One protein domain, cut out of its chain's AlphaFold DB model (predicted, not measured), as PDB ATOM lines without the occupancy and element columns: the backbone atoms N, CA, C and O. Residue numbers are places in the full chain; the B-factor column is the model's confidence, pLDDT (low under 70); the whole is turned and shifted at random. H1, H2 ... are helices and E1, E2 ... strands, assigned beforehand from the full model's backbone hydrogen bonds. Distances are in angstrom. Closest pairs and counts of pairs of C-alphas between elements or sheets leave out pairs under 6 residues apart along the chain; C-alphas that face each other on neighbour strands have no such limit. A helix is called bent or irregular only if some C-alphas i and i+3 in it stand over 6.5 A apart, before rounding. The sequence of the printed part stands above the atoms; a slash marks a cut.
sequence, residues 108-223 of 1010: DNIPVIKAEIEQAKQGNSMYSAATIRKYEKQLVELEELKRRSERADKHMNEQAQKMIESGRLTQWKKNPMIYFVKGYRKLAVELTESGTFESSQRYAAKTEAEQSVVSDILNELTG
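This is residues 108 to 223 of the 1010 residues of an uncharacterized protein of Enterococcus casseliflavus (strain EC10) (UniProt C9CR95). Picture a small head at one end and a long helical hairpin at the other: the head is a twisted four-stranded sheet, E1 to E4, with H3 and H4 over one face, while H2 runs away from it and H1 folds back alongside H2. The end of H2 near H3 grazes the sheet, and H1 has no contact with it. The printed part has 116 residues with four named helices and four named strands, in the order H1 H2 H3 E1 E2 E3 E4 H4; the sheet's order is E1 - E2 - E3 - E4, antiparallel throughout, and the class is mixed, helices and strands. The whole is loose, with a radius of gyration of the C-alphas of 17.9 A, and elongated, spanning 56 by 30 by 20 A.

Start at the sheet, where E1 is residues 169 to 171, E2 178 to 181, E3 188 to 191 and E4 197 to 199. H3, residues 158 to 165, is 10.4 A long, and H4, residues 208 to 222, is 21.0 A long and ends at C-alpha 222 at (-10.429, -14.849, 37.386). Find C-alpha 129 at (-33.234, 24.829, 19.666); from there H2 runs 37.8 A to C-alpha 154. H1, residues 108 to 121, begins at C-alpha 108 at (-14.859, 13.708, 28.693) and is 22.2 A long; it is irregular, with C-alphas 108 and 111 7.7 A apart.

The sheet is a meander, each strand the antiparallel neighbour of the one before, and from edge to edge its strands' lines turn by 84 degrees. Look for N 170 and O 180 at 2.8 A between E1 and E2, N 179 and O 189 at 2.9 A between E2 and E3, and N 190 and O 198 at 2.8 A between E3 and E4. H3 and H4 are on the same face, giving two layers, helices on one face of a sheet. H4, at a height of 8.9 A over the sheet, lies over E3, though only just not over E4, and runs along the strands, at 23 degrees to E3 on the local plane; its closest C-alphas to E4 are Leu 218 and Phe 197, 6.9 A apart. H3, at a height of 9.8 A, lies over E1 and runs across the strands, at 84 degrees to E1 on the local plane. H3 and H4 are close but not clearly touching, their closest C-alphas, Gln 159 and Leu 221, 6.1 A apart. H2 only grazes the sheet with its residues 148 to 153. Farther out, H1 and H2 form a helical hairpin and touch, their closest C-alphas, Ile 117 and Ile 132, 6.3 A apart, at a shallow tilt of 33 degrees, only just short of steep. Every O i to N i+4 pair is within hydrogen-bond range in H3 and H4, against 9 of 10 in H1 and 21 of 22 in H2.

The two C-alphas farthest apart, those of Gly 123 and Gly 223, are 56.5 A apart. The printed part has no cut, and no link is long. The mean pLDDT of the printed part is 84.2; residues 221 to 223 are under 70.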
ATOM      1  N   ASP A 108     -15.881  12.662  28.539       84.81
ATOM      2  CA  ASP A 108     -14.859  13.708  28.693       84.81
ATOM      3  C   ASP A 108     -15.368  15.110  28.304       84.81
ATOM      4  O   ASP A 108     -14.884  16.113  28.818       84.81
ATOM      5  N   ASN A 109     -16.374  15.188  27.424       90.19
ATOM      6  CA  ASN A 109     -16.889  16.442  26.871       90.19
ATOM      7  C   ASN A 109     -18.139  16.973  27.600       90.19
ATOM      8  O   ASN A 109     -18.721  17.982  27.202       90.19
ATOM      9  N   ILE A 110     -18.570  16.305  28.678       89.44
ATOM     10  CA  ILE A 110     -19.719  16.718  29.500       89.44
ATOM     11  C   ILE A 110     -19.645  18.197  29.939       89.44
ATOM     12  O   ILE A 110     -20.678  18.867  29.859       89.44
ATOM     13  N   PRO A 111     -18.492  18.748  30.385       91.12
ATOM     14  CA  PRO A 111     -18.416  20.148  30.813       91.12
ATOM     15  C   PRO A 111     -18.779  21.139  29.701       91.12
ATOM     16  O   PRO A 111     -19.543  22.070  29.941       91.12
ATOM     17  N   VAL A 112     -18.293  20.898  28.480       90.62
ATOM     18  CA  VAL A 112     -18.548  21.759  27.314       90.62
ATOM     19  C   VAL A 112     -20.019  21.682  26.900       90.62
ATOM     20  O   VAL A 112     -20.654  22.706  26.664       90.62
ATOM     21  N   ILE A 113     -20.600  20.477  26.902       91.88
ATOM     22  CA  ILE A 113     -22.026  20.269  26.600       91.88
ATOM     23  C   ILE A 113     -22.924  21.011  27.596       91.88
ATOM     24  O   ILE A 113     -23.913  21.621  27.193       91.88
ATOM     25  N   LYS A 114     -22.579  20.998  28.889       93.06
ATOM     26  CA  LYS A 114     -23.320  21.748  29.915       93.06
ATOM     27  C   LYS A 114     -23.239  23.253  29.706       93.06
ATOM     28  O   LYS A 114     -24.277  23.909  29.756       93.06
ATOM     29  N   ALA A 115     -22.035  23.767  29.460       91.44
ATOM     30  CA  ALA A 115     -21.817  25.188  29.222       91.44
ATOM     31  C   ALA A 115     -22.626  25.682  28.011       91.44
ATOM     32  O   ALA A 115     -23.289  26.710  28.099       91.44
ATOM     33  N   GLU A 116     -22.664  24.910  26.921       93.25
ATOM     34  CA  GLU A 116     -23.441  25.263  25.727       93.25
ATOM     35  C   GLU A 116     -24.955  25.287  25.989       93.25
ATOM     36  O   GLU A 116     -25.655  26.201  25.558       93.25
ATOM     37  N   ILE A 117     -25.481  24.307  26.734       91.56
ATOM     38  CA  ILE A 117     -26.902  24.282  27.120       91.56
ATOM     39  C   ILE A 117     -27.241  25.484  28.017       91.56
ATOM     40  O   ILE A 117     -28.335  26.044  27.924       91.56
ATOM     41  N   GLU A 118     -26.324  25.898  28.889       91.25
ATOM     42  CA  GLU A 118     -26.497  27.077  29.738       91.25
ATOM     43  C   GLU A 118     -26.477  28.381  28.926       91.25
ATOM     44  O   GLU A 118     -27.366  29.215  29.102       91.25
ATOM     45  N   GLN A 119     -25.561  28.513  27.962       89.44
ATOM     46  CA  GLN A 119     -25.549  29.625  27.004       89.44
ATOM     47  C   GLN A 119     -26.830  29.671  26.164       89.44
ATOM     48  O   GLN A 119     -27.400  30.742  25.953       89.44
ATOM     49  N   ALA A 120     -27.357  28.514  25.753       90.62
ATOM     50  CA  ALA A 120     -28.629  28.433  25.039       90.62
ATOM     51  C   ALA A 120     -29.811  28.932  25.883       90.62
ATOM     52  O   ALA A 120     -30.689  29.617  25.361       90.62
ATOM     53  N   LYS A 121     -29.822  28.651  27.193       88.88
ATOM     54  CA  LYS A 121     -30.837  29.181  28.123       88.88
ATOM     55  C   LYS A 121     -30.734  30.696  28.308       88.88
ATOM     56  O   LYS A 121     -31.750  31.332  28.566       88.88
ATOM     57  N   GLN A 122     -29.533  31.254  28.166       88.69
ATOM     58  CA  GLN A 122     -29.272  32.696  28.215       88.69
ATOM     59  C   GLN A 122     -29.530  33.405  26.871       88.69
ATOM     60  O   GLN A 122     -29.475  34.628  26.820       88.69
ATOM     61  N   GLY A 123     -29.844  32.662  25.801       86.38
ATOM     62  CA  GLY A 123     -30.106  33.209  24.465       86.38
ATOM     63  C   GLY A 123     -28.862  33.412  23.591       86.38
ATOM     64  O   GLY A 123     -28.986  33.950  22.498       86.38
ATOM     65  N   ASN A 124     -27.691  32.944  24.031       84.81
ATOM     66  CA  ASN A 124     -26.391  33.216  23.402       84.81
ATOM     67  C   ASN A 124     -25.804  32.018  22.628       84.81
ATOM     68  O   ASN A 124     -24.634  32.032  22.258       84.81
ATOM     69  N   SER A 125     -26.578  30.952  22.399       86.56
ATOM     70  CA  SER A 125     -26.088  29.764  21.682       86.56
ATOM     71  C   SER A 125     -26.177  29.922  20.167       86.56
ATOM     72  O   SER A 125     -27.188  30.376  19.633       86.56
ATOM     73  N   MET A 126     -25.145  29.451  19.464       81.38
ATOM     74  CA  MET A 126     -25.123  29.383  17.998       81.38
ATOM     75  C   MET A 126     -25.850  28.150  17.434       81.38
ATOM     76  O   MET A 126     -26.018  28.027  16.219       81.38
ATOM     77  N   TYR A 127     -26.290  27.214  18.284       88.62
ATOM     78  CA  TYR A 127     -26.994  26.009  17.847       88.62
ATOM     79  C   TYR A 127     -28.513  26.183  17.884       88.62
ATOM     80  O   TYR A 127     -29.084  26.805  18.775       88.62
ATOM     81  N   SER A 128     -29.201  25.542  16.935       89.94
ATOM     82  CA  SER A 128     -30.666  25.552  16.900       89.94
ATOM     83  C   SER A 128     -31.285  24.944  18.168       89.94
ATOM     84  O   SER A 128     -30.745  23.997  18.751       89.94
ATOM     85  N   ALA A 129     -32.490  25.388  18.533       89.00
ATOM     86  CA  ALA A 129     -33.234  24.829  19.666       89.00
ATOM     87  C   ALA A 129     -33.457  23.304  19.555       89.00
ATOM     88  O   ALA A 129     -33.473  22.597  20.562       89.00
ATOM     89  N   ALA A 130     -33.595  22.769  18.335       89.81
ATOM     90  CA  ALA A 130     -33.704  21.327  18.104       89.81
ATOM     91  C   ALA A 130     -32.394  20.588  18.433       89.81
ATOM     92  O   ALA A 130     -32.418  19.505  19.021       89.81
ATOM     93  N   THR A 131     -31.252  21.192  18.096       90.44
ATOM     94  CA  THR A 131     -29.921  20.667  18.417       90.44
ATOM     95  C   THR A 131     -29.678  20.672  19.925       90.44
ATOM     96  O   THR A 131     -29.237  19.660  20.470       90.44
ATOM     97  N   ILE A 132     -30.041  21.755  20.616       92.75
ATOM     98  CA  ILE A 132     -29.897  21.863  22.076       92.75
ATOM     99  C   ILE A 132     -30.732  20.802  22.802       92.75
ATOM    100  O   ILE A 132     -30.198  20.100  23.658       92.75
ATOM    101  N   ARG A 133     -31.987  20.563  22.392       91.50
ATOM    102  CA  ARG A 133     -32.814  19.472  22.954       91.50
ATOM    103  C   ARG A 133     -32.166  18.094  22.796       91.50
ATOM    104  O   ARG A 133     -32.284  17.235  23.670       91.50
ATOM    105  N   LYS A 134     -31.474  17.860  21.675       93.06
ATOM    106  CA  LYS A 134     -30.718  16.620  21.456       93.06
ATOM    107  C   LYS A 134     -29.527  16.522  22.413       93.06
ATOM    108  O   LYS A 134     -29.294  15.442  22.952       93.06
ATOM    109  N   TYR A 135     -28.802  17.621  22.632       93.94
ATOM    110  CA  TYR A 135     -27.696  17.670  23.591       93.94
ATOM    111  C   TYR A 135     -28.170  17.454  25.029       93.94
ATOM    112  O   TYR A 135     -27.553  16.668  25.738       93.94
ATOM    113  N   GLU A 136     -29.296  18.044  25.436       91.94
ATOM    114  CA  GLU A 136     -29.895  17.821  26.760       91.94
ATOM    115  C   GLU A 136     -30.218  16.342  27.000       91.94
ATOM    116  O   GLU A 136     -29.863  15.792  28.042       91.94
ATOM    117  N   LYS A 137     -30.829  15.665  26.019       93.31
ATOM    118  CA  LYS A 137     -31.123  14.228  26.125       93.31
ATOM    119  C   LYS A 137     -29.846  13.389  26.239       93.31
ATOM    120  O   LYS A 137     -29.766  12.498  27.078       93.31
ATOM    121  N   GLN A 138     -28.852  13.671  25.398       91.38
ATOM    122  CA  GLN A 138     -27.578  12.943  25.397       91.38
ATOM    123  C   GLN A 138     -26.755  13.200  26.663       91.38
ATOM    124  O   GLN A 138     -26.061  12.301  27.128       91.38
ATOM    125  N   LEU A 139     -26.847  14.393  27.253       92.81
ATOM    126  CA  LEU A 139     -26.164  14.727  28.500       92.81
ATOM    127  C   LEU A 139     -26.605  13.804  29.643       92.81
ATOM    128  O   LEU A 139     -25.751  13.310  30.372       92.81
ATOM    129  N   VAL A 140     -27.908  13.523  29.761       92.06
ATOM    130  CA  VAL A 140     -28.437  12.601  30.782       92.06
ATOM    131  C   VAL A 140     -27.848  11.197  30.609       92.06
ATOM    132  O   VAL A 140     -27.352  10.616  31.573       92.06
ATOM    133  N   GLU A 141     -27.834  10.685  29.374       89.75
ATOM    134  CA  GLU A 141     -27.252   9.374  29.047       89.75
ATOM    135  C   GLU A 141     -25.746   9.321  29.378       89.75
ATOM    136  O   GLU A 141     -25.261   8.343  29.950       89.75
ATOM    137  N   LEU A 142     -24.995  10.386  29.070       91.12
ATOM    138  CA  LEU A 142     -23.557  10.481  29.345       91.12
ATOM    139  C   LEU A 142     -23.240  10.598  30.844       91.12
ATOM    140  O   LEU A 142     -22.249  10.030  31.302       91.12
ATOM    141  N   GLU A 143     -24.057  11.313  31.619       90.38
ATOM    142  CA  GLU A 143     -23.898  11.414  33.075       90.38
ATOM    143  C   GLU A 143     -24.171  10.085  33.780       90.38
ATOM    144  O   GLU A 143     -23.452   9.717  34.715       90.38
ATOM    145  N   GLU A 144     -25.184   9.345  33.331       89.50
ATOM    146  CA  GLU A 144     -25.449   7.999  33.828       89.50
ATOM    147  C   GLU A 144     -24.300   7.048  33.477       89.50
ATOM    148  O   GLU A 144     -23.810   6.324  34.347       89.50
ATOM    149  N   LEU A 145     -23.789   7.122  32.244       87.44
ATOM    150  CA  LEU A 145     -22.634   6.340  31.810       87.44
ATOM    151  C   LEU A 145     -21.378   6.647  32.637       87.44
ATOM    152  O   LEU A 145     -20.672   5.726  33.047       87.44
ATOM    153  N   LYS A 146     -21.132   7.927  32.937       88.44
ATOM    154  CA  LYS A 146     -20.036   8.359  33.814       88.44
ATOM    155  C   LYS A 146     -20.158   7.740  35.206       88.44
ATOM    156  O   LYS A 146     -19.188   7.184  35.711       88.44
ATOM    157  N   ARG A 147     -21.355   7.769  35.803       86.38
ATOM    158  CA  ARG A 147     -21.607   7.159  37.122       86.38
ATOM    159  C   ARG A 147     -21.389   5.647  37.117       86.38
ATOM    160  O   ARG A 147     -20.882   5.118  38.102       86.38
ATOM    161  N   ARG A 148     -21.781   4.953  36.042       85.31
ATOM    162  CA  ARG A 148     -21.552   3.505  35.894       85.31
ATOM    163  C   ARG A 148     -20.057   3.183  35.811       85.31
ATOM    164  O   ARG A 148     -19.610   2.307  36.544       85.31
ATOM    165  N   SER A 149     -19.295   3.950  35.025       84.69
ATOM    166  CA  SER A 149     -17.828   3.831  34.954       84.69
ATOM    167  C   SER A 149     -17.170   4.055  36.313       84.69
ATOM    168  O   SER A 149     -16.428   3.202  36.775       84.69
ATOM    169  N   GLU A 150     -17.510   5.142  37.013       84.75
ATOM    170  CA  GLU A 150     -16.920   5.464  38.322       84.75
ATOM    171  C   GLU A 150     -17.211   4.403  39.399       84.75
ATOM    172  O   GLU A 150     -16.423   4.234  40.330       84.75
ATOM    173  N   ARG A 151     -18.351   3.699  39.318       83.25
ATOM    174  CA  ARG A 151     -18.639   2.554  40.200       83.25
ATOM    175  C   ARG A 151     -17.797   1.342  39.831       83.25
ATOM    176  O   ARG A 151     -17.246   0.715  40.728       83.25
ATOM    177  N   ALA A 152     -17.691   1.039  38.541       80.75
ATOM    178  CA  ALA A 152     -16.906  -0.084  38.058       80.75
ATOM    179  C   ALA A 152     -15.410   0.089  38.383       80.75
ATOM    180  O   ALA A 152     -14.794  -0.831  38.914       80.75
ATOM    181  N   ASP A 153     -14.864   1.297  38.196       79.06
ATOM    182  CA  ASP A 153     -13.473   1.635  38.524       79.06
ATOM    183  C   ASP A 153     -13.165   1.466  40.024       79.06
ATOM    184  O   ASP A 153     -12.069   1.049  40.392       79.06
ATOM    185  N   LYS A 154     -14.134   1.732  40.915       79.75
ATOM    186  CA  LYS A 154     -13.979   1.528  42.372       79.75
ATOM    187  C   LYS A 154     -13.914   0.061  42.791       79.75
ATOM    188  O   LYS A 154     -13.418  -0.226  43.878       79.75
ATOM    189  N   HIS A 155     -14.453  -0.836  41.974       76.00
ATOM    190  CA  HIS A 155     -14.509  -2.272  42.243       76.00
ATOM    191  C   HIS A 155     -13.565  -3.072  41.331       76.00
ATOM    192  O   HIS A 155     -13.632  -4.297  41.303       76.00
ATOM    193  N   MET A 156     -12.681  -2.390  40.595       79.50
ATOM    194  CA  MET A 156     -11.779  -3.013  39.635       79.50
ATOM    195  C   MET A 156     -10.665  -3.803  40.337       79.50
ATOM    196  O   MET A 156     -10.037  -3.328  41.281       79.50
ATOM    197  N   ASN A 157     -10.427  -5.029  39.869       77.25
ATOM    198  CA  ASN A 157      -9.396  -5.922  40.402       77.25
ATOM    199  C   ASN A 157      -7.971  -5.436  40.027       77.25
ATOM    200  O   ASN A 157      -7.755  -4.936  38.922       77.25
ATOM    201  N   GLU A 158      -6.972  -5.654  40.892       76.31
ATOM    202  CA  GLU A 158      -5.561  -5.298  40.642       76.31
ATOM    203  C   GLU A 158      -5.010  -5.940  39.358       76.31
ATOM    204  O   GLU A 158      -4.222  -5.334  38.630       76.31
ATOM    205  N   GLN A 159      -5.450  -7.162  39.042       74.31
ATOM    206  CA  GLN A 159      -5.060  -7.878  37.825       74.31
ATOM    207  C   GLN A 159      -5.552  -7.162  36.553       74.31
ATOM    208  O   GLN A 159      -4.808  -7.019  35.582       74.31
ATOM    209  N   ALA A 160      -6.786  -6.651  36.579       74.62
ATOM    210  CA  ALA A 160      -7.364  -5.845  35.504       74.62
ATOM    211  C   ALA A 160      -6.594  -4.534  35.313       74.62
ATOM    212  O   ALA A 160      -6.304  -4.136  34.183       74.62
ATOM    213  N   GLN A 161      -6.201  -3.899  36.416       79.38
ATOM    214  CA  GLN A 161      -5.432  -2.661  36.393       79.38
ATOM    215  C   GLN A 161      -4.042  -2.868  35.762       79.38
ATOM    216  O   GLN A 161      -3.655  -2.105  34.879       79.38
ATOM    217  N   LYS A 162      -3.356  -3.977  36.080       80.44
ATOM    218  CA  LYS A 162      -2.086  -4.370  35.434       80.44
ATOM    219  C   LYS A 162      -2.220  -4.623  33.927       80.44
ATOM    220  O   LYS A 162      -1.312  -4.302  33.158       80.44
ATOM    221  N   MET A 163      -3.339  -5.181  33.463       78.19
ATOM    222  CA  MET A 163      -3.580  -5.386  32.023       78.19
ATOM    223  C   MET A 163      -3.830  -4.082  31.258       78.19
ATOM    224  O   MET A 163      -3.484  -3.974  30.076       78.19
ATOM    225  N   ILE A 164      -4.419  -3.092  31.925       82.19
ATOM    226  CA  ILE A 164      -4.604  -1.748  31.373       82.19
ATOM    227  C   ILE A 164      -3.256  -1.012  31.344       82.19
ATOM    228  O   ILE A 164      -2.890  -0.459  30.309       82.19
ATOM    229  N   GLU A 165      -2.479  -1.067  32.430       79.50
ATOM    230  CA  GLU A 165      -1.153  -0.432  32.532       79.50
ATOM    231  C   GLU A 165      -0.124  -1.039  31.568       79.50
ATOM    232  O   GLU A 165       0.657  -0.309  30.961       79.50
ATOM    233  N   SER A 166      -0.164  -2.356  31.340       78.38
ATOM    234  CA  SER A 166       0.657  -3.024  30.312       78.38
ATOM    235  C   SER A 166       0.216  -2.716  28.872       78.38
ATOM    236  O   SER A 166       0.881  -3.114  27.913       78.38
ATOM    237  N   GLY A 167      -0.908  -2.013  28.690       78.88
ATOM    238  CA  GLY A 167      -1.436  -1.621  27.386       78.88
ATOM    239  C   GLY A 167      -2.054  -2.769  26.585       78.88
ATOM    240  O   GLY A 167      -2.290  -2.607  25.385       78.88
ATOM    241  N   ARG A 168      -2.318  -3.926  27.207       81.69
ATOM    242  CA  ARG A 168      -2.990  -5.070  26.564       81.69
ATOM    243  C   ARG A 168      -4.476  -4.782  26.320       81.69
ATOM    244  O   ARG A 168      -5.023  -5.220  25.305       81.69
ATOM    245  N   LEU A 169      -5.091  -3.985  27.197       85.56
ATOM    246  CA  LEU A 169      -6.452  -3.458  27.068       85.56
ATOM    247  C   LEU A 169      -6.439  -1.925  26.959       85.56
ATOM    248  O   LEU A 169      -5.766  -1.245  27.727       85.56
ATOM    249  N   THR A 170      -7.210  -1.365  26.022       86.06
ATOM    250  CA  THR A 170      -7.327   0.092  25.803       86.06
ATOM    251  C   THR A 170      -8.767   0.574  25.942       86.06
ATOM    252  O   THR A 170      -9.652   0.135  25.210       86.06
ATOM    253  N   GLN A 171      -9.004   1.512  26.859       85.62
ATOM    254  CA  GLN A 171     -10.343   2.034  27.147       85.62
ATOM    255  C   GLN A 171     -10.905   2.877  25.993       85.62
ATOM    256  O   GLN A 171     -10.218   3.718  25.397       85.62
ATOM    257  N   TRP A 172     -12.190   2.704  25.685       85.25
ATOM    258  CA  TRP A 172     -12.859   3.477  24.648       85.25
ATOM    259  C   TRP A 172     -13.376   4.826  25.166       85.25
ATOM    260  O   TRP A 172     -14.358   4.902  25.891       85.25
ATOM    261  N   LYS A 173     -12.808   5.934  24.677       78.19
ATOM    262  CA  LYS A 173     -13.177   7.299  25.121       78.19
ATOM    263  C   LYS A 173     -14.662   7.680  24.980       78.19
ATOM    264  O   LYS A 173     -15.153   8.544  25.696       78.19
ATOM    265  N   LYS A 174     -15.396   7.085  24.029       76.94
ATOM    266  CA  LYS A 174     -16.838   7.367  23.858       76.94
ATOM    267  C   LYS A 174     -17.714   6.574  24.825       76.94
ATOM    268  O   LYS A 174     -18.811   7.025  25.134       76.94
ATOM    269  N   ASN A 175     -17.247   5.408  25.257       84.69
ATOM    270  CA  ASN A 175     -17.928   4.582  26.237       84.69
ATOM    271  C   ASN A 175     -16.877   3.928  27.146       84.69
ATOM    272  O   ASN A 175     -16.344   2.878  26.777       84.69
ATOM    273  N   PRO A 176     -16.598   4.540  28.310       85.56
ATOM    274  CA  PRO A 176     -15.575   4.082  29.249       85.56
ATOM    275  C   PRO A 176     -15.737   2.635  29.737       85.56
ATOM    276  O   PRO A 176     -14.772   2.055  30.215       85.56
ATOM    277  N   MET A 177     -16.921   2.032  29.575       85.50
ATOM    278  CA  MET A 177     -17.193   0.643  29.957       85.50
ATOM    279  C   MET A 177     -16.651  -0.385  28.947       85.50
ATOM    280  O   MET A 177     -16.710  -1.578  29.214       85.50
ATOM    281  N   ILE A 178     -16.157   0.032  27.775       88.69
ATOM    282  CA  ILE A 178     -15.670  -0.876  26.721       88.69
ATOM    283  C   ILE A 178     -14.155  -0.745  26.565       88.69
ATOM    284  O   ILE A 178     -13.643   0.361  26.380       88.69
ATOM    285  N   TYR A 179     -13.453  -1.878  26.546       89.12
ATOM    286  CA  TYR A 179     -11.998  -1.952  26.428       89.12
ATOM    287  C   TYR A 179     -11.589  -2.827  25.244       89.12
ATOM    288  O   TYR A 179     -11.979  -3.987  25.149       89.12
ATOM    289  N   PHE A 180     -10.789  -2.278  24.331       89.88
ATOM    290  CA  PHE A 180     -10.311  -2.979  23.141       89.88
ATOM    291  C   PHE A 180      -9.012  -3.740  23.407       89.88
ATOM    292  O   PHE A 180      -8.104  -3.223  24.063       89.88
ATOM    293  N   VAL A 181      -8.908  -4.939  22.833       86.56
ATOM    294  CA  VAL A 181      -7.712  -5.788  22.919       86.56
ATOM    295  C   VAL A 181      -6.665  -5.322  21.903       86.56
ATOM    296  O   VAL A 181      -6.948  -5.213  20.705       86.56
ATOM    297  N   LYS A 182      -5.440  -5.042  22.365       82.50
ATOM    298  CA  LYS A 182      -4.331  -4.600  21.506       82.50
ATOM    299  C   LYS A 182      -3.970  -5.687  20.485       82.50
ATOM    300  O   LYS A 182      -3.857  -6.858  20.826       82.50
ATOM    301  N   GLY A 183      -3.790  -5.290  19.225       79.25
ATOM    302  CA  GLY A 183      -3.463  -6.197  18.114       79.25
ATOM    303  C   GLY A 183      -4.669  -6.734  17.332       79.25
ATOM    304  O   GLY A 183      -4.481  -7.240  16.230       79.25
ATOM    305  N   TYR A 184      -5.902  -6.546  17.823       81.25
ATOM    306  CA  TYR A 184      -7.117  -7.053  17.174       81.25
ATOM    307  C   TYR A 184      -8.051  -5.925  16.723       81.25
ATOM    308  O   TYR A 184      -8.247  -4.911  17.396       81.25
ATOM    309  N   ARG A 185      -8.661  -6.083  15.542       78.00
ATOM    310  CA  ARG A 185      -9.546  -5.065  14.961       78.00
ATOM    311  C   ARG A 185     -10.983  -5.275  15.438       78.00
ATOM    312  O   ARG A 185     -11.656  -6.173  14.955       78.00
ATOM    313  N   LYS A 186     -11.496  -4.353  16.263       82.44
ATOM    314  CA  LYS A 186     -12.885  -4.360  16.781       82.44
ATOM    315  C   LYS A 186     -13.218  -5.570  17.677       82.44
ATOM    316  O   LYS A 186     -14.350  -6.043  17.634       82.44
ATOM    317  N   LEU A 187     -12.258  -6.016  18.487       88.00
ATOM    318  CA  LEU A 187     -12.447  -7.014  19.542       88.00
ATOM    319  C   LEU A 187     -12.375  -6.322  20.906       88.00
ATOM    320  O   LEU A 187     -11.390  -5.628  21.177       88.00
ATOM    321  N   ALA A 188     -13.407  -6.469  21.737       88.56
ATOM    322  CA  ALA A 188     -13.463  -5.787  23.027       88.56
ATOM    323  C   ALA A 188     -14.054  -6.647  24.146       88.56
ATOM    324  O   ALA A 188     -14.822  -7.581  23.905       88.56
ATOM    325  N   VAL A 189     -13.733  -6.257  25.373       88.44
ATOM    326  CA  VAL A 189     -14.364  -6.721  26.609       88.44
ATOM    327  C   VAL A 189     -15.110  -5.558  27.265       88.44
ATOM    328  O   VAL A 189     -14.720  -4.394  27.130       88.44
ATOM    329  N   GLU A 190     -16.222  -5.864  27.919       88.38
ATOM    330  CA  GLU A 190     -17.076  -4.906  28.620       88.38
ATOM    331  C   GLU A 190     -16.876  -5.038  30.126       88.38
ATOM    332  O   GLU A 190     -16.870  -6.138  30.668       88.38
ATOM    333  N   LEU A 191     -16.689  -3.907  30.798       86.25
ATOM    334  CA  LEU A 191     -16.569  -3.838  32.245       86.25
ATOM    335  C   LEU A 191     -17.971  -3.793  32.859       86.25
ATOM    336  O   LEU A 191     -18.793  -2.951  32.496       86.25
ATOM    337  N   THR A 192     -18.257  -4.700  33.785       83.19
ATOM    338  CA  THR A 192     -19.526  -4.744  34.516       83.19
ATOM    339  C   THR A 192     -19.512  -3.785  35.709       83.19
ATOM    340  O   THR A 192     -18.465  -3.337  36.172       83.19
ATOM    341  N   GLU A 193     -20.688  -3.480  36.264       77.69
ATOM    342  CA  GLU A 193     -20.798  -2.611  37.450       77.69
ATOM    343  C   GLU A 193     -20.169  -3.216  38.713       77.69
ATOM    344  O   GLU A 193     -19.847  -2.481  39.646       77.69
ATOM    345  N   SER A 194     -19.961  -4.536  38.736       73.19
ATOM    346  CA  SER A 194     -19.240  -5.255  39.790       73.19
ATOM    347  C   SER A 194     -17.713  -5.199  39.652       73.19
ATOM    348  O   SER A 194     -17.031  -5.740  40.515       73.19
ATOM    349  N   GLY A 195     -17.174  -4.560  38.603       71.69
ATOM    350  CA  GLY A 195     -15.728  -4.423  38.383       71.69
ATOM    351  C   GLY A 195     -15.059  -5.626  37.701       71.69
ATOM    352  O   GLY A 195     -13.834  -5.736  37.711       71.69
ATOM    353  N   THR A 196     -15.845  -6.528  37.103       78.69
ATOM    354  CA  THR A 196     -15.362  -7.694  36.339       78.69
ATOM    355  C   THR A 196     -15.536  -7.480  34.837       78.69
ATOM    356  O   THR A 196     -16.463  -6.789  34.415       78.69
ATOM    357  N   PHE A 197     -14.664  -8.069  34.017       84.75
ATOM    358  CA  PHE A 197     -14.785  -8.012  32.558       84.75
ATOM    359  C   PHE A 197     -15.606  -9.178  32.010       84.75
ATOM    360  O   PHE A 197     -15.467 -10.311  32.459       84.75
ATOM    361  N   GLU A 198     -16.411  -8.897  30.992       86.19
ATOM    362  CA  GLU A 198     -17.171  -9.873  30.214       86.19
ATOM    363  C   GLU A 198     -16.934  -9.662  28.712       86.19
ATOM    364  O   GLU A 198     -16.413  -8.634  28.272       86.19
ATOM    365  N   SER A 199     -17.307 -10.642  27.889       84.75
ATOM    366  CA  SER A 199     -17.212 -10.503  26.431       84.75
ATOM    367  C   SER A 199     -18.150  -9.399  25.929       84.75
ATOM    368  O   SER A 199     -19.333  -9.383  26.273       84.75
ATOM    369  N   SER A 200     -17.651  -8.478  25.093       85.88
ATOM    370  CA  SER A 200     -18.495  -7.414  24.538       85.88
ATOM    371  C   SER A 200     -19.551  -7.989  23.599       85.88
ATOM    372  O   SER A 200     -19.220  -8.642  22.610       85.88
ATOM    373  N   GLN A 201     -20.823  -7.652  23.822       83.19
ATOM    374  CA  GLN A 201     -21.895  -8.064  22.906       83.19
ATOM    375  C   GLN A 201     -21.801  -7.352  21.551       83.19
ATOM    376  O   GLN A 201     -22.163  -7.903  20.510       83.19
ATOM    377  N   ARG A 202     -21.306  -6.109  21.543       79.88
ATOM    378  CA  ARG A 202     -21.211  -5.283  20.331       79.88
ATOM    379  C   ARG A 202     -19.959  -5.577  19.504       79.88
ATOM    380  O   ARG A 202     -19.988  -5.428  18.280       79.88
ATOM    381  N   TYR A 203     -18.871  -5.959  20.164       85.69
ATOM    382  CA  TYR A 203     -17.556  -6.211  19.571       85.69
ATOM    383  C   TYR A 203     -17.062  -7.624  19.919       85.69
ATOM    384  O   TYR A 203     -15.926  -7.808  20.357       85.69
ATOM    385  N   ALA A 204     -17.951  -8.604  19.737       85.19
ATOM    386  CA  ALA A 204     -17.708 -10.010  20.040       85.19
ATOM    387  C   ALA A 204     -16.676 -10.652  19.097       85.19
ATOM    388  O   ALA A 204     -16.551 -10.264  17.929       85.19
ATOM    389  N   ALA A 205     -15.989 -11.680  19.601       84.81
ATOM    390  CA  ALA A 205     -15.070 -12.514  18.832       84.81
ATOM    391  C   ALA A 205     -15.801 -13.264  17.707       84.81
ATOM    392  O   ALA A 205     -16.841 -13.886  17.939       84.81
ATOM    393  N   LYS A 206     -15.255 -13.218  16.488       82.88
ATOM    394  CA  LYS A 206     -15.855 -13.856  15.302       82.88
ATOM    395  C   LYS A 206     -15.089 -15.083  14.831       82.88
ATOM    396  O   LYS A 206     -15.663 -15.910  14.130       82.88
ATOM    397  N   THR A 207     -13.812 -15.175  15.178       84.25
ATOM    398  CA  THR A 207     -12.934 -16.291  14.810       84.25
ATOM    399  C   THR A 207     -12.546 -17.106  16.039       84.25
ATOM    400  O   THR A 207     -12.528 -16.582  17.151       84.25
ATOM    401  N   GLU A 208     -12.203 -18.381  15.844       76.06
ATOM    402  CA  GLU A 208     -11.739 -19.266  16.927       76.06
ATOM    403  C   GLU A 208     -10.478 -18.716  17.617       76.06
ATOM    404  O   GLU A 208     -10.359 -18.778  18.837       76.06
ATOM    405  N   ALA A 209      -9.583 -18.075  16.856       76.50
ATOM    406  CA  ALA A 209      -8.406 -17.399  17.399       76.50
ATOM    407  C   ALA A 209      -8.779 -16.210  18.308       76.50
ATOM    408  O   ALA A 209      -8.234 -16.067  19.399       76.50
ATOM    409  N   GLU A 210      -9.742 -15.374  17.902       82.44
ATOM    410  CA  GLU A 210     -10.234 -14.264  18.734       82.44
ATOM    411  C   GLU A 210     -10.980 -14.764  19.980       82.44
ATOM    412  O   GLU A 210     -10.898 -14.133  21.032       82.44
ATOM    413  N   GLN A 211     -11.697 -15.889  19.877       82.19
ATOM    414  CA  GLN A 211     -12.384 -16.507  21.014       82.19
ATOM    415  C   GLN A 211     -11.383 -17.018  22.049       82.19
ATOM    416  O   GLN A 211     -11.565 -16.718  23.226       82.19
ATOM    417  N   SER A 212     -10.306 -17.685  21.607       81.88
ATOM    418  CA  SER A 212      -9.210 -18.125  22.480       81.88
ATOM    419  C   SER A 212      -8.587 -16.948  23.231       81.88
ATOM    420  O   SER A 212      -8.422 -16.998  24.441       81.88
ATOM    421  N   VAL A 213      -8.312 -15.841  22.538       82.44
ATOM    422  CA  VAL A 213      -7.688 -14.658  23.151       82.44
ATOM    423  C   VAL A 213      -8.604 -14.002  24.183       82.44
ATOM    424  O   VAL A 213      -8.134 -13.567  25.232       82.44
ATOM    425  N   VAL A 214      -9.911 -13.922  23.911       81.69
ATOM    426  CA  VAL A 214     -10.876 -13.388  24.884       81.69
ATOM    427  C   VAL A 214     -11.008 -14.324  26.083       81.69
ATOM    428  O   VAL A 214     -11.024 -13.832  27.207       81.69
ATOM    429  N   SER A 215     -11.053 -15.645  25.882       79.81
ATOM    430  CA  SER A 215     -11.083 -16.596  26.999       79.81
ATOM    431  C   SER A 215      -9.805 -16.556  27.830       79.81
ATOM    432  O   SER A 215      -9.896 -16.585  29.050       79.81
ATOM    433  N   ASP A 216      -8.638 -16.409  27.203       82.25
ATOM    434  CA  ASP A 216      -7.357 -16.304  27.908       82.25
ATOM    435  C   ASP A 216      -7.325 -15.054  28.790       82.25
ATOM    436  O   ASP A 216      -6.982 -15.136  29.966       82.25
ATOM    437  N   ILE A 217      -7.763 -13.910  28.251       81.31
ATOM    438  CA  ILE A 217      -7.862 -12.653  29.005       81.31
ATOM    439  C   ILE A 217      -8.846 -12.799  30.174       81.31
ATOM    440  O   ILE A 217      -8.542 -12.365  31.280       81.31
ATOM    441  N   LEU A 218     -10.011 -13.417  29.958       80.31
ATOM    442  CA  LEU A 218     -11.011 -13.606  31.013       80.31
ATOM    443  C   LEU A 218     -10.536 -14.583  32.103       80.31
ATOM    444  O   LEU A 218     -10.751 -14.312  33.281       80.31
ATOM    445  N   ASN A 219      -9.833 -15.658  31.738       77.06
ATOM    446  CA  ASN A 219      -9.283 -16.637  32.682       77.06
ATOM    447  C   ASN A 219      -8.122 -16.058  33.505       77.06
ATOM    448  O   ASN A 219      -8.029 -16.276  34.714       77.06
ATOM    449  N   GLU A 220      -7.256 -15.266  32.868       75.38
ATOM    450  CA  GLU A 220      -6.154 -14.562  33.530       75.38
ATOM    451  C   GLU A 220      -6.677 -13.506  34.529       75.38
ATOM    452  O   GLU A 220      -5.988 -13.179  35.496       75.38
ATOM    453  N   LEU A 221      -7.918 -13.029  34.356       69.44
ATOM    454  CA  LEU A 221      -8.612 -12.115  35.272       69.44
ATOM    455  C   LEU A 221      -9.326 -12.809  36.451       69.44
ATOM    456  O   LEU A 221      -9.540 -12.151  37.473       69.44
ATOM    457  N   THR A 222      -9.690 -14.096  36.344       63.00
ATOM    458  CA  THR A 222     -10.429 -14.849  37.386       63.00
ATOM    459  C   THR A 222      -9.552 -15.686  38.320       63.00
ATOM    460  O   THR A 222     -10.036 -16.114  39.364       63.00
ATOM    461  N   GLY A 223      -8.268 -15.882  38.005       54.62
ATOM    462  CA  GLY A 223      -7.292 -16.466  38.937       54.62
ATOM    463  C   GLY A 223      -7.433 -17.970  39.204       54.62
ATOM    464  O   GLY A 223      -6.969 -18.426  40.246       54.62
TER     465      GLY A 223